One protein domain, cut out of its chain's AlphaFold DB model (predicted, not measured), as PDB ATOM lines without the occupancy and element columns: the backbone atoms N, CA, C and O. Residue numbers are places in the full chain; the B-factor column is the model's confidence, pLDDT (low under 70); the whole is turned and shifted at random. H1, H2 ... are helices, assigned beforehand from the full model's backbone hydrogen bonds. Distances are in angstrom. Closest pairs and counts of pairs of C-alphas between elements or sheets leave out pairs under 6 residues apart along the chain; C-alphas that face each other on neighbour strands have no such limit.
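This is residues 93 to 170 of the 304 residues of the protein "Hypothetical protein" of Rotaria sp. Silwood2 (UniProt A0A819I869). Little regular structure is here: a flat, drawn-out chain makes a wide loop, residues 115 to 155, that runs out to a turn near Leu 133 and folds back, with the short helix H1 before it. Residues 93 to 99 stick out, and so do residues 153 to 170, an arm ending in the helix H2. The 78 printed residues hold two named helices, H1 then H2, with 21 residues, and no named strand: all helix. The whole is extended, with a radius of gyration of the C-alphas of 18.8 A and spans of 66 by 41 by 12 A.

Look first at H1, residues 109 to 114; it is apart from H2, residues 156 to 170. Between them, residues 131 to 132 pair with residues 137 to 138, antiparallel. In H1 and H2 every O i to N i+4 pair is within hydrogen-bond range.

Find C-alpha 109 at (-20.967, -6.890, -26.044), where H1 begins; it is 8.6 A long. From C-alpha 156 at (-3.155, -9.194, -17.489), H2 runs 20.9 A to C-alpha 170 at (13.621, -3.277, -6.451).

The C-alphas farthest apart, those of Leu 133 and Ser 170, are 65.8 A apart. The printed part has no cut, and the link from H1 to H2 is long, 41 residues. Mean pLDDT of the printed part is 86.3; residue 121 is under 70.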
ATOM      1  N   MET A  93     -26.215   7.729  -5.335       76.81
ATOM      2  CA  MET A  93     -27.565   8.192  -5.005       76.81
ATOM      3  C   MET A  93     -27.959   9.480  -5.741       76.81
ATOM      4  O   MET A  93     -29.143   9.739  -5.904       76.81
ATOM      5  N   ILE A  94     -26.986  10.292  -6.171       80.88
ATOM      6  CA  ILE A  94     -27.244  11.533  -6.923       80.88
ATOM      7  C   ILE A  94     -27.227  11.266  -8.432       80.88
ATOM      8  O   ILE A  94     -28.057  11.795  -9.162       80.88
ATOM      9  N   LEU A  95     -26.262  10.471  -8.900       80.19
ATOM     10  CA  LEU A  95     -26.009  10.235 -10.323       80.19
ATOM     11  C   LEU A  95     -26.435   8.843 -10.800       80.19
ATOM     12  O   LEU A  95     -26.394   8.584 -12.000       80.19
ATOM     13  N   GLY A  96     -26.778   7.932  -9.889       79.19
ATOM     14  CA  GLY A  96     -27.211   6.589 -10.255       79.19
ATOM     15  C   GLY A  96     -28.583   6.639 -10.904       79.19
ATOM     16  O   GLY A  96     -29.534   7.198 -10.358       79.19
ATOM     17  N   HIS A  97     -28.669   6.044 -12.084       76.38
ATOM     18  CA  HIS A  97     -29.904   5.915 -12.829       76.38
ATOM     19  C   HIS A  97     -30.460   4.515 -12.544       76.38
ATOM     20  O   HIS A  97     -29.897   3.518 -12.987       76.38
ATOM     21  N   HIS A  98     -31.539   4.440 -11.760       75.50
ATOM     22  CA  HIS A  98     -32.158   3.198 -11.268       75.50
ATOM     23  C   HIS A  98     -31.300   2.379 -10.281       75.50
ATOM     24  O   HIS A  98     -30.142   2.682 -10.006       75.50
ATOM     25  N   ASN A  99     -31.875   1.303  -9.730       72.12
ATOM     26  CA  ASN A  99     -31.205   0.360  -8.817       72.12
ATOM     27  C   ASN A  99     -30.154  -0.525  -9.524       72.12
ATOM     28  O   ASN A  99     -29.919  -1.666  -9.128       72.12
ATOM     29  N   ILE A 100     -29.527  -0.013 -10.580       74.94
ATOM     30  CA  ILE A 100     -28.518  -0.713 -11.364       74.94
ATOM     31  C   ILE A 100     -27.225  -0.771 -10.555       74.94
ATOM     32  O   ILE A 100     -26.876   0.160  -9.824       74.94
ATOM     33  N   ASN A 101     -26.535  -1.908 -10.616       76.50
ATOM     34  CA  ASN A 101     -25.290  -2.095  -9.894       76.50
ATOM     35  C   ASN A 101     -24.089  -1.740 -10.775       76.50
ATOM     36  O   ASN A 101     -23.504  -2.610 -11.413       76.50
ATOM     37  N   ASP A 102     -23.695  -0.464 -10.751       74.31
ATOM     38  CA  ASP A 102     -22.606   0.098 -11.570       74.31
ATOM     39  C   ASP A 102     -21.295  -0.715 -11.516       74.31
ATOM     40  O   ASP A 102     -20.539  -0.763 -12.481       74.31
ATOM     41  N   GLY A 103     -21.017  -1.397 -10.399       79.75
ATOM     42  CA  GLY A 103     -19.794  -2.188 -10.216       79.75
ATOM     43  C   GLY A 103     -19.755  -3.530 -10.954       79.75
ATOM     44  O   GLY A 103     -18.718  -4.190 -10.931       79.75
ATOM     45  N   LYS A 104     -20.859  -3.964 -11.573       83.75
ATOM     46  CA  LYS A 104     -20.956  -5.272 -12.246       83.75
ATOM     47  C   LYS A 104     -20.873  -5.199 -13.772       83.75
ATOM     48  O   LYS A 104     -20.783  -6.242 -14.416       83.75
ATOM     49  N   GLN A 105     -20.856  -3.998 -14.345       88.25
ATOM     50  CA  GLN A 105     -20.820  -3.770 -15.794       88.25
ATOM     51  C   GLN A 105     -19.381  -3.738 -16.319       88.25
ATOM     52  O   GLN A 105     -18.855  -2.697 -16.708       88.25
ATOM     53  N   LEU A 106     -18.703  -4.885 -16.256       90.75
ATOM     54  CA  LEU A 106     -17.277  -5.006 -16.589       90.75
ATOM     55  C   LEU A 106     -17.018  -5.730 -17.918       90.75
ATOM     56  O   LEU A 106     -15.868  -6.013 -18.253       90.75
ATOM     57  N   ILE A 107     -18.077  -6.043 -18.664       90.44
ATOM     58  CA  ILE A 107     -18.036  -6.814 -19.907       90.44
ATOM     59  C   ILE A 107     -18.614  -5.955 -21.035       90.44
ATOM     60  O   ILE A 107     -19.593  -5.238 -20.843       90.44
ATOM     61  N   SER A 108     -18.008  -6.027 -22.219       90.06
ATOM     62  CA  SER A 108     -18.551  -5.428 -23.440       90.06
ATOM     63  C   SER A 108     -19.326  -6.462 -24.258       90.06
ATOM     64  O   SER A 108     -19.053  -7.659 -24.176       90.06
ATOM     65  N   SER A 109     -20.242  -6.007 -25.115       88.50
ATOM     66  CA  SER A 109     -20.967  -6.890 -26.044       88.50
ATOM     67  C   SER A 109     -20.020  -7.705 -26.931       88.50
ATOM     68  O   SER A 109     -20.266  -8.880 -27.192       88.50
ATOM     69  N   TYR A 110     -18.887  -7.115 -27.321       89.50
ATOM     70  CA  TYR A 110     -17.822  -7.812 -28.039       89.50
ATOM     71  C   TYR A 110     -17.234  -8.978 -27.230       89.50
ATOM     72  O   TYR A 110     -17.098 -10.083 -27.752       89.50
ATOM     73  N   ASP A 111     -16.894  -8.750 -25.956       89.88
ATOM     74  CA  ASP A 111     -16.320  -9.784 -25.088       89.88
ATOM     75  C   ASP A 111     -17.316 -10.926 -24.838       89.88
ATOM     76  O   ASP A 111     -16.935 -12.098 -24.864       89.88
ATOM     77  N   GLU A 112     -18.600 -10.597 -24.670       88.38
ATOM     78  CA  GLU A 112     -19.678 -11.574 -24.513       88.38
ATOM     79  C   GLU A 112     -19.836 -12.466 -25.755       88.38
ATOM     80  O   GLU A 112     -19.918 -13.694 -25.625       88.38
ATOM     81  N   GLN A 113     -19.852 -11.862 -26.949       85.88
ATOM     82  CA  GLN A 113     -20.005 -12.561 -28.228       85.88
ATOM     83  C   GLN A 113     -18.781 -13.416 -28.565       85.88
ATOM     84  O   GLN A 113     -18.919 -14.596 -28.889       85.88
ATOM     85  N   TYR A 114     -17.579 -12.842 -28.460       87.62
ATOM     86  CA  TYR A 114     -16.338 -13.518 -28.831       87.62
ATOM     87  C   TYR A 114     -16.037 -14.700 -27.906       87.62
ATOM     88  O   TYR A 114     -15.747 -15.803 -28.370       87.62
ATOM     89  N   ASN A 115     -16.174 -14.498 -26.591       87.12
ATOM     90  CA  ASN A 115     -15.951 -15.555 -25.605       87.12
ATOM     91  C   ASN A 115     -17.168 -16.458 -25.403       87.12
ATOM     92  O   ASN A 115     -17.112 -17.350 -24.556       87.12
ATOM     93  N   ARG A 116     -18.264 -16.232 -26.142       86.12
ATOM     94  CA  ARG A 116     -19.476 -17.055 -26.074       86.12
ATOM     95  C   ARG A 116     -20.023 -17.182 -24.642       86.12
ATOM     96  O   ARG A 116     -20.464 -18.250 -24.228       86.12
ATOM     97  N   ARG A 117     -19.966 -16.093 -23.868       81.06
ATOM     98  CA  ARG A 117     -20.392 -16.061 -22.453       81.06
ATOM     99  C   ARG A 117     -21.894 -15.850 -22.291       81.06
ATOM    100  O   ARG A 117     -22.460 -16.258 -21.283       81.06
ATOM    101  N   GLY A 118     -22.509 -15.192 -23.270       78.12
ATOM    102  CA  GLY A 118     -23.914 -14.817 -23.219       78.12
ATOM    103  C   GLY A 118     -24.879 -15.990 -23.413       78.12
ATOM    104  O   GLY A 118     -24.460 -17.114 -23.715       78.12
ATOM    105  N   PRO A 119     -26.195 -15.725 -23.349       74.19
ATOM    106  CA  PRO A 119     -27.243 -16.723 -23.598       74.19
ATOM    107  C   PRO A 119     -27.096 -17.432 -24.959       74.19
ATOM    108  O   PRO A 119     -27.537 -18.570 -25.140       74.19
ATOM    109  N   TYR A 120     -26.435 -16.765 -25.908       73.25
ATOM    110  CA  TYR A 120     -26.204 -17.207 -27.285       73.25
ATOM    111  C   TYR A 120     -24.893 -17.990 -27.477       73.25
ATOM    112  O   TYR A 120     -24.610 -18.476 -28.572       73.25
ATOM    113  N   GLY A 121     -24.098 -18.162 -26.414       69.00
ATOM    114  CA  GLY A 121     -22.743 -18.717 -26.450       69.00
ATOM    115  C   GLY A 121     -22.597 -20.130 -27.023       69.00
ATOM    116  O   GLY A 121     -21.548 -20.504 -27.540       69.00
ATOM    117  N   ASN A 122     -23.668 -20.915 -27.047       73.75
ATOM    118  CA  ASN A 122     -23.635 -22.290 -27.548       73.75
ATOM    119  C   ASN A 122     -24.208 -22.419 -28.963       73.75
ATOM    120  O   ASN A 122     -24.976 -23.342 -29.229       73.75
ATOM    121  N   ASN A 123     -23.854 -21.490 -29.861       70.12
ATOM    122  CA  ASN A 123     -24.331 -21.475 -31.251       70.12
ATOM    123  C   ASN A 123     -25.869 -21.396 -31.352       70.12
ATOM    124  O   ASN A 123     -26.482 -21.937 -32.270       70.12
ATOM    125  N   ARG A 124     -26.496 -20.758 -30.358       77.06
ATOM    126  CA  ARG A 124     -27.945 -20.574 -30.304       77.06
ATOM    127  C   ARG A 124     -28.284 -19.249 -30.960       77.06
ATOM    128  O   ARG A 124     -27.632 -18.243 -30.687       77.06
ATOM    129  N   PHE A 125     -29.305 -19.258 -31.804       76.94
ATOM    130  CA  PHE A 125     -29.843 -18.030 -32.372       76.94
ATOM    131  C   PHE A 125     -30.405 -17.122 -31.269       76.94
ATOM    132  O   PHE A 125     -30.847 -17.633 -30.230       76.94
ATOM    133  N   PRO A 126     -30.387 -15.793 -31.476       81.12
ATOM    134  CA  PRO A 126     -31.096 -14.883 -30.601       81.12
ATOM    135  C   PRO A 126     -32.574 -15.253 -30.519       81.12
ATOM    136  O   PRO A 126     -33.171 -15.681 -31.506       81.12
ATOM    137  N   VAL A 127     -33.151 -15.135 -29.323       82.31
ATOM    138  CA  VAL A 127     -34.584 -15.372 -29.141       82.31
ATOM    139  C   VAL A 127     -35.329 -14.234 -29.830       82.31
ATOM    140  O   VAL A 127     -34.970 -13.073 -29.649       82.31
ATOM    141  N   GLU A 128     -36.357 -14.564 -30.611       85.25
ATOM    142  CA  GLU A 128     -37.204 -13.557 -31.247       85.25
ATOM    143  C   GLU A 128     -37.840 -12.636 -30.201       85.25
ATOM    144  O   GLU A 128     -38.266 -13.068 -29.120       85.25
ATOM    145  N   ARG A 129     -37.901 -11.346 -30.535       89.56
ATOM    146  CA  ARG A 129     -38.487 -10.328 -29.671       89.56
ATOM    147  C   ARG A 129     -39.975 -10.607 -29.464       89.56
ATOM    148  O   ARG A 129     -40.682 -10.998 -30.389       89.56
ATOM    149  N   LYS A 130     -40.461 -10.392 -28.241       92.06
ATOM    150  CA  LYS A 130     -41.865 -10.624 -27.871       92.06
ATOM    151  C   LYS A 130     -42.593  -9.300 -27.670       92.06
ATOM    152  O   LYS A 130     -42.023  -8.361 -27.115       92.06
ATOM    153  N   TRP A 131     -43.853  -9.238 -28.093       94.50
ATOM    154  CA  TRP A 131     -44.757  -8.140 -27.751       94.50
ATOM    155  C   TRP A 131     -45.331  -8.377 -26.351       94.50
ATOM    156  O   TRP A 131     -45.931  -9.427 -26.098       94.50
ATOM    157  N   ALA A 132     -45.129  -7.437 -25.429       94.94
ATOM    158  CA  ALA A 132     -45.747  -7.468 -24.111       94.94
ATOM    159  C   ALA A 132     -47.155  -6.876 -24.207       94.94
ATOM    160  O   ALA A 132     -47.317  -5.665 -24.307       94.94
ATOM    161  N   LEU A 133     -48.177  -7.735 -24.149       95.19
ATOM    162  CA  LEU A 133     -49.583  -7.318 -24.252       95.19
ATOM    163  C   LEU A 133     -50.011  -6.345 -23.144       95.19
ATOM    164  O   LEU A 133     -50.865  -5.501 -23.376       95.19
ATOM    165  N   GLN A 134     -49.445  -6.478 -21.941       95.62
ATOM    166  CA  GLN A 134     -49.810  -5.647 -20.791       95.62
ATOM    167  C   GLN A 134     -49.301  -4.206 -20.921       95.62
ATOM    168  O   GLN A 134     -50.009  -3.276 -20.545       95.62
ATOM    169  N   ASP A 135     -48.097  -4.041 -21.466       93.25
ATOM    170  CA  ASP A 135     -47.425  -2.745 -21.591       93.25
ATOM    171  C   ASP A 135     -47.556  -2.157 -23.007       93.25
ATOM    172  O   ASP A 135     -46.995  -1.099 -23.288       93.25
ATOM    173  N   ASP A 136     -48.256  -2.872 -23.897       95.44
ATOM    174  CA  ASP A 136     -48.447  -2.576 -25.321       95.44
ATOM    175  C   ASP A 136     -47.154  -2.126 -26.025       95.44
ATOM    176  O   ASP A 136     -47.105  -1.141 -26.763       95.44
ATOM    177  N   CYS A 137     -46.058  -2.832 -25.739       95.44
ATOM    178  CA  CYS A 137     -44.747  -2.507 -26.279       95.44
ATOM    179  C   CYS A 137     -43.911  -3.756 -26.564       95.44
ATOM    180  O   CYS A 137     -44.149  -4.853 -26.050       95.44
ATOM    181  N   TRP A 138     -42.885  -3.594 -27.396       94.00
ATOM    182  CA  TRP A 138     -41.907  -4.648 -27.617       94.00
ATOM    183  C   TRP A 138     -40.974  -4.791 -26.409       94.00
ATOM    184  O   TRP A 138     -40.234  -3.856 -26.093       94.00
ATOM    185  N   VAL A 139     -40.911  -5.987 -25.811       92.88
ATOM    186  CA  VAL A 139     -40.001  -6.294 -24.689       92.88
ATOM    187  C   VAL A 139     -38.559  -5.971 -25.089       92.88
ATOM    188  O   VAL A 139     -38.170  -6.381 -26.186       92.88
ATOM    189  N   PRO A 140     -37.779  -5.248 -24.263       90.38
ATOM    190  CA  PRO A 140     -36.374  -4.966 -24.546       90.38
ATOM    191  C   PRO A 140     -35.579  -6.236 -24.861       90.38
ATOM    192  O   PRO A 140     -35.818  -7.303 -24.292       90.38
ATOM    193  N   GLU A 141     -34.644  -6.127 -25.796       87.50
ATOM    194  CA  GLU A 141     -33.765  -7.236 -26.149       87.50
ATOM    195  C   GLU A 141     -32.649  -7.403 -25.118       87.50
ATOM    196  O   GLU A 141     -32.349  -6.509 -24.329       87.50
ATOM    197  N   HIS A 142     -31.969  -8.553 -25.151       85.88
ATOM    198  CA  HIS A 142     -30.787  -8.789 -24.311       85.88
ATOM    199  C   HIS A 142     -29.730  -7.680 -24.459       85.88
ATOM    200  O   HIS A 142     -29.099  -7.306 -23.479       85.88
ATOM    201  N   SER A 143     -29.579  -7.115 -25.663       84.75
ATOM    202  CA  SER A 143     -28.668  -5.995 -25.938       84.75
ATOM    203  C   SER A 143     -29.080  -4.667 -25.304       84.75
ATOM    204  O   SER A 143     -28.234  -3.789 -25.158       84.75
ATOM    205  N   ASP A 144     -30.357  -4.507 -24.954       88.06
ATOM    206  CA  ASP A 144     -30.889  -3.281 -24.352       88.06
ATOM    207  C   ASP A 144     -30.632  -3.246 -22.836       88.06
ATOM    208  O   ASP A 144     -30.742  -2.199 -22.195       88.06
ATOM    209  N   HIS A 145     -30.270  -4.390 -22.249       85.75
ATOM    210  CA  HIS A 145     -29.929  -4.502 -20.841       85.75
ATOM    211  C   HIS A 145     -28.426  -4.298 -20.607       85.75
ATOM    212  O   HIS A 145     -27.596  -4.714 -21.419       85.75
ATOM    213  N   PRO A 146     -28.036  -3.683 -19.475       87.69
ATOM    214  CA  PRO A 146     -26.631  -3.586 -19.115       87.69
ATOM    215  C   PRO A 146     -26.044  -4.987 -18.926       87.69
ATOM    216  O   PRO A 146     -26.588  -5.810 -18.190       87.69
ATOM    217  N   LEU A 147     -24.906  -5.243 -19.570       87.25
ATOM    218  CA  LEU A 147     -24.212  -6.518 -19.451       87.25
ATOM    219  C   LEU A 147     -23.529  -6.610 -18.088       87.25
ATOM    220  O   LEU A 147     -22.609  -5.848 -17.788       87.25
ATOM    221  N   GLU A 148     -23.970  -7.562 -17.272       87.69
ATOM    222  CA  GLU A 148     -23.380  -7.837 -15.967       87.69
ATOM    223  C   GLU A 148     -22.531  -9.109 -16.005       87.69
ATOM    224  O   GLU A 148     -22.957 -10.152 -16.501       87.69
ATOM    225  N   GLY A 149     -21.333  -9.048 -15.425       87.69
ATOM    226  CA  GLY A 149     -20.507 -10.233 -15.229       87.69
ATOM    227  C   GLY A 149     -19.059  -9.922 -14.877       87.69
ATOM    228  O   GLY A 149     -18.629  -8.768 -14.836       87.69
ATOM    229  N   GLU A 150     -18.290 -10.975 -14.601       88.38
ATOM    230  CA  GLU A 150     -16.863 -10.831 -14.337       88.38
ATOM    231  C   GLU A 150     -16.080 -10.561 -15.631       88.38
ATOM    232  O   GLU A 150     -16.284 -11.257 -16.629       88.38
ATOM    233  N   PRO A 151     -15.135  -9.604 -15.620       89.38
ATOM    234  CA  PRO A 151     -14.334  -9.300 -16.793       89.38
ATOM    235  C   PRO A 151     -13.464 -10.495 -17.175       89.38
ATOM    236  O   PRO A 151     -12.926 -11.202 -16.313       89.38
ATOM    237  N   THR A 152     -13.248 -10.683 -18.475       88.19
ATOM    238  CA  THR A 152     -12.338 -11.717 -18.965       88.19
ATOM    239  C   THR A 152     -10.901 -11.412 -18.539       88.19
ATOM    240  O   THR A 152     -10.263 -10.463 -18.999       88.19
ATOM    241  N   ARG A 153     -10.365 -12.241 -17.637       86.50
ATOM    242  CA  ARG A 153      -8.984 -12.133 -17.158       86.50
ATOM    243  C   ARG A 153      -8.044 -12.857 -18.120       86.50
ATOM    244  O   ARG A 153      -7.803 -14.049 -17.983       86.50
ATOM    245  N   PHE A 154      -7.465 -12.131 -19.073       88.06
ATOM    246  CA  PHE A 154      -6.437 -12.654 -19.993       88.06
ATOM    247  C   PHE A 154      -5.037 -12.787 -19.347       88.06
ATOM    248  O   PHE A 154      -4.023 -12.576 -20.005       88.06
ATOM    249  N   GLY A 155      -4.947 -13.021 -18.033       92.75
ATOM    250  CA  GLY A 155      -3.668 -13.026 -17.304       92.75
ATOM    251  C   GLY A 155      -3.035 -11.636 -17.090       92.75
ATOM    252  O   GLY A 155      -1.938 -11.514 -16.541       92.75
ATOM    253  N   LEU A 156      -3.690 -10.559 -17.549       92.69
ATOM    254  CA  LEU A 156      -3.155  -9.194 -17.489       92.69
ATOM    255  C   LEU A 156      -3.040  -8.686 -16.048       92.69
ATOM    256  O   LEU A 156      -2.077  -8.000 -15.701       92.69
ATOM    257  N   THR A 157      -4.026  -9.018 -15.218       92.38
ATOM    258  CA  THR A 157      -4.072  -8.659 -13.798       92.38
ATOM    259  C   THR A 157      -2.904  -9.271 -13.036       92.38
ATOM    260  O   THR A 157      -2.212  -8.578 -12.293       92.38
ATOM    261  N   GLU A 158      -2.633 -10.546 -13.285       95.12
ATOM    262  CA  GLU A 158      -1.547 -11.330 -12.714       95.12
ATOM    263  C   GLU A 158      -0.201 -10.762 -13.166       95.12
ATOM    264  O   GLU A 158       0.674 -10.502 -12.338       95.12
ATOM    265  N   LYS A 159      -0.063 -10.466 -14.466       96.38
ATOM    266  CA  LYS A 159       1.143  -9.854 -15.034       96.38
ATOM    267  C   LYS A 159       1.437  -8.481 -14.426       96.38
ATOM    268  O   LYS A 159       2.564  -8.237 -14.001       96.38
ATOM    269  N   LYS A 160       0.441  -7.590 -14.346       95.94
ATOM    270  CA  LYS A 160       0.609  -6.254 -13.744       95.94
ATOM    271  C   LYS A 160       0.910  -6.333 -12.250       95.94
ATOM    272  O   LYS A 160       1.739  -5.574 -11.757       95.94
ATOM    273  N   ARG A 161       0.269  -7.259 -11.530       96.31
ATOM    274  CA  ARG A 161       0.537  -7.487 -10.107       96.31
ATOM    275  C   ARG A 161       1.967  -7.969  -9.885       96.31
ATOM    276  O   ARG A 161       2.648  -7.417  -9.029       96.31
ATOM    277  N   SER A 162       2.427  -8.929 -10.685       95.88
ATOM    278  CA  SER A 162       3.813  -9.406 -10.667       95.88
ATOM    279  C   SER A 162       4.796  -8.267 -10.956       95.88
ATOM    280  O   SER A 162       5.698  -8.017 -10.166       95.88
ATOM    281  N   GLN A 163       4.550  -7.475 -12.005       95.75
ATOM    282  CA  GLN A 163       5.383  -6.319 -12.344       95.75
ATOM    283  C   GLN A 163       5.452  -5.286 -11.208       95.75
ATOM    284  O   GLN A 163       6.532  -4.807 -10.873       95.75
ATOM    285  N   SER A 164       4.312  -4.954 -10.598       94.44
ATOM    286  CA  SER A 164       4.252  -4.035  -9.459       94.44
ATOM    287  C   SER A 164       5.008  -4.587  -8.247       94.44
ATOM    288  O   SER A 164       5.745  -3.846  -7.601       94.44
ATOM    289  N   GLN A 165       4.896  -5.887  -7.968       93.94
ATOM    290  CA  GLN A 165       5.654  -6.539  -6.899       93.94
ATOM    291  C   GLN A 165       7.161  -6.508  -7.165       93.94
ATOM    292  O   GLN A 165       7.923  -6.184  -6.257       93.94
ATOM    293  N   SER A 166       7.596  -6.784  -8.397       88.38
ATOM    294  CA  SER A 166       9.001  -6.670  -8.798       88.38
ATOM    295  C   SER A 166       9.522  -5.241  -8.643       88.38
ATOM    296  O   SER A 166      10.605  -5.050  -8.098       88.38
ATOM    297  N   PHE A 167       8.732  -4.241  -9.045       89.38
ATOM    298  CA  PHE A 167       9.070  -2.827  -8.874       89.38
ATOM    299  C   PHE A 167       9.179  -2.441  -7.395       89.38
ATOM    300  O   PHE A 167      10.155  -1.822  -6.985       89.38
ATOM    301  N   HIS A 168       8.216  -2.835  -6.559       88.19
ATOM    302  CA  HIS A 168       8.305  -2.586  -5.121       88.19
ATOM    303  C   HIS A 168       9.544  -3.246  -4.518       88.19
ATOM    304  O   HIS A 168      10.278  -2.593  -3.782       88.19
ATOM    305  N   ARG A 169       9.821  -4.504  -4.881       82.81
ATOM    306  CA  ARG A 169      11.003  -5.233  -4.416       82.81
ATOM    307  C   ARG A 169      12.292  -4.495  -4.774       82.81
ATOM    308  O   ARG A 169      13.126  -4.330  -3.889       82.81
ATOM    309  N   SER A 170      12.424  -4.007  -6.010       80.88
ATOM    310  CA  SER A 170      13.621  -3.277  -6.451       80.88
ATOM    311  C   SER A 170      13.823  -1.944  -5.724       80.88
ATOM    312  O   SER A 170      14.956  -1.521  -5.565       80.88
TER     313      SER A 170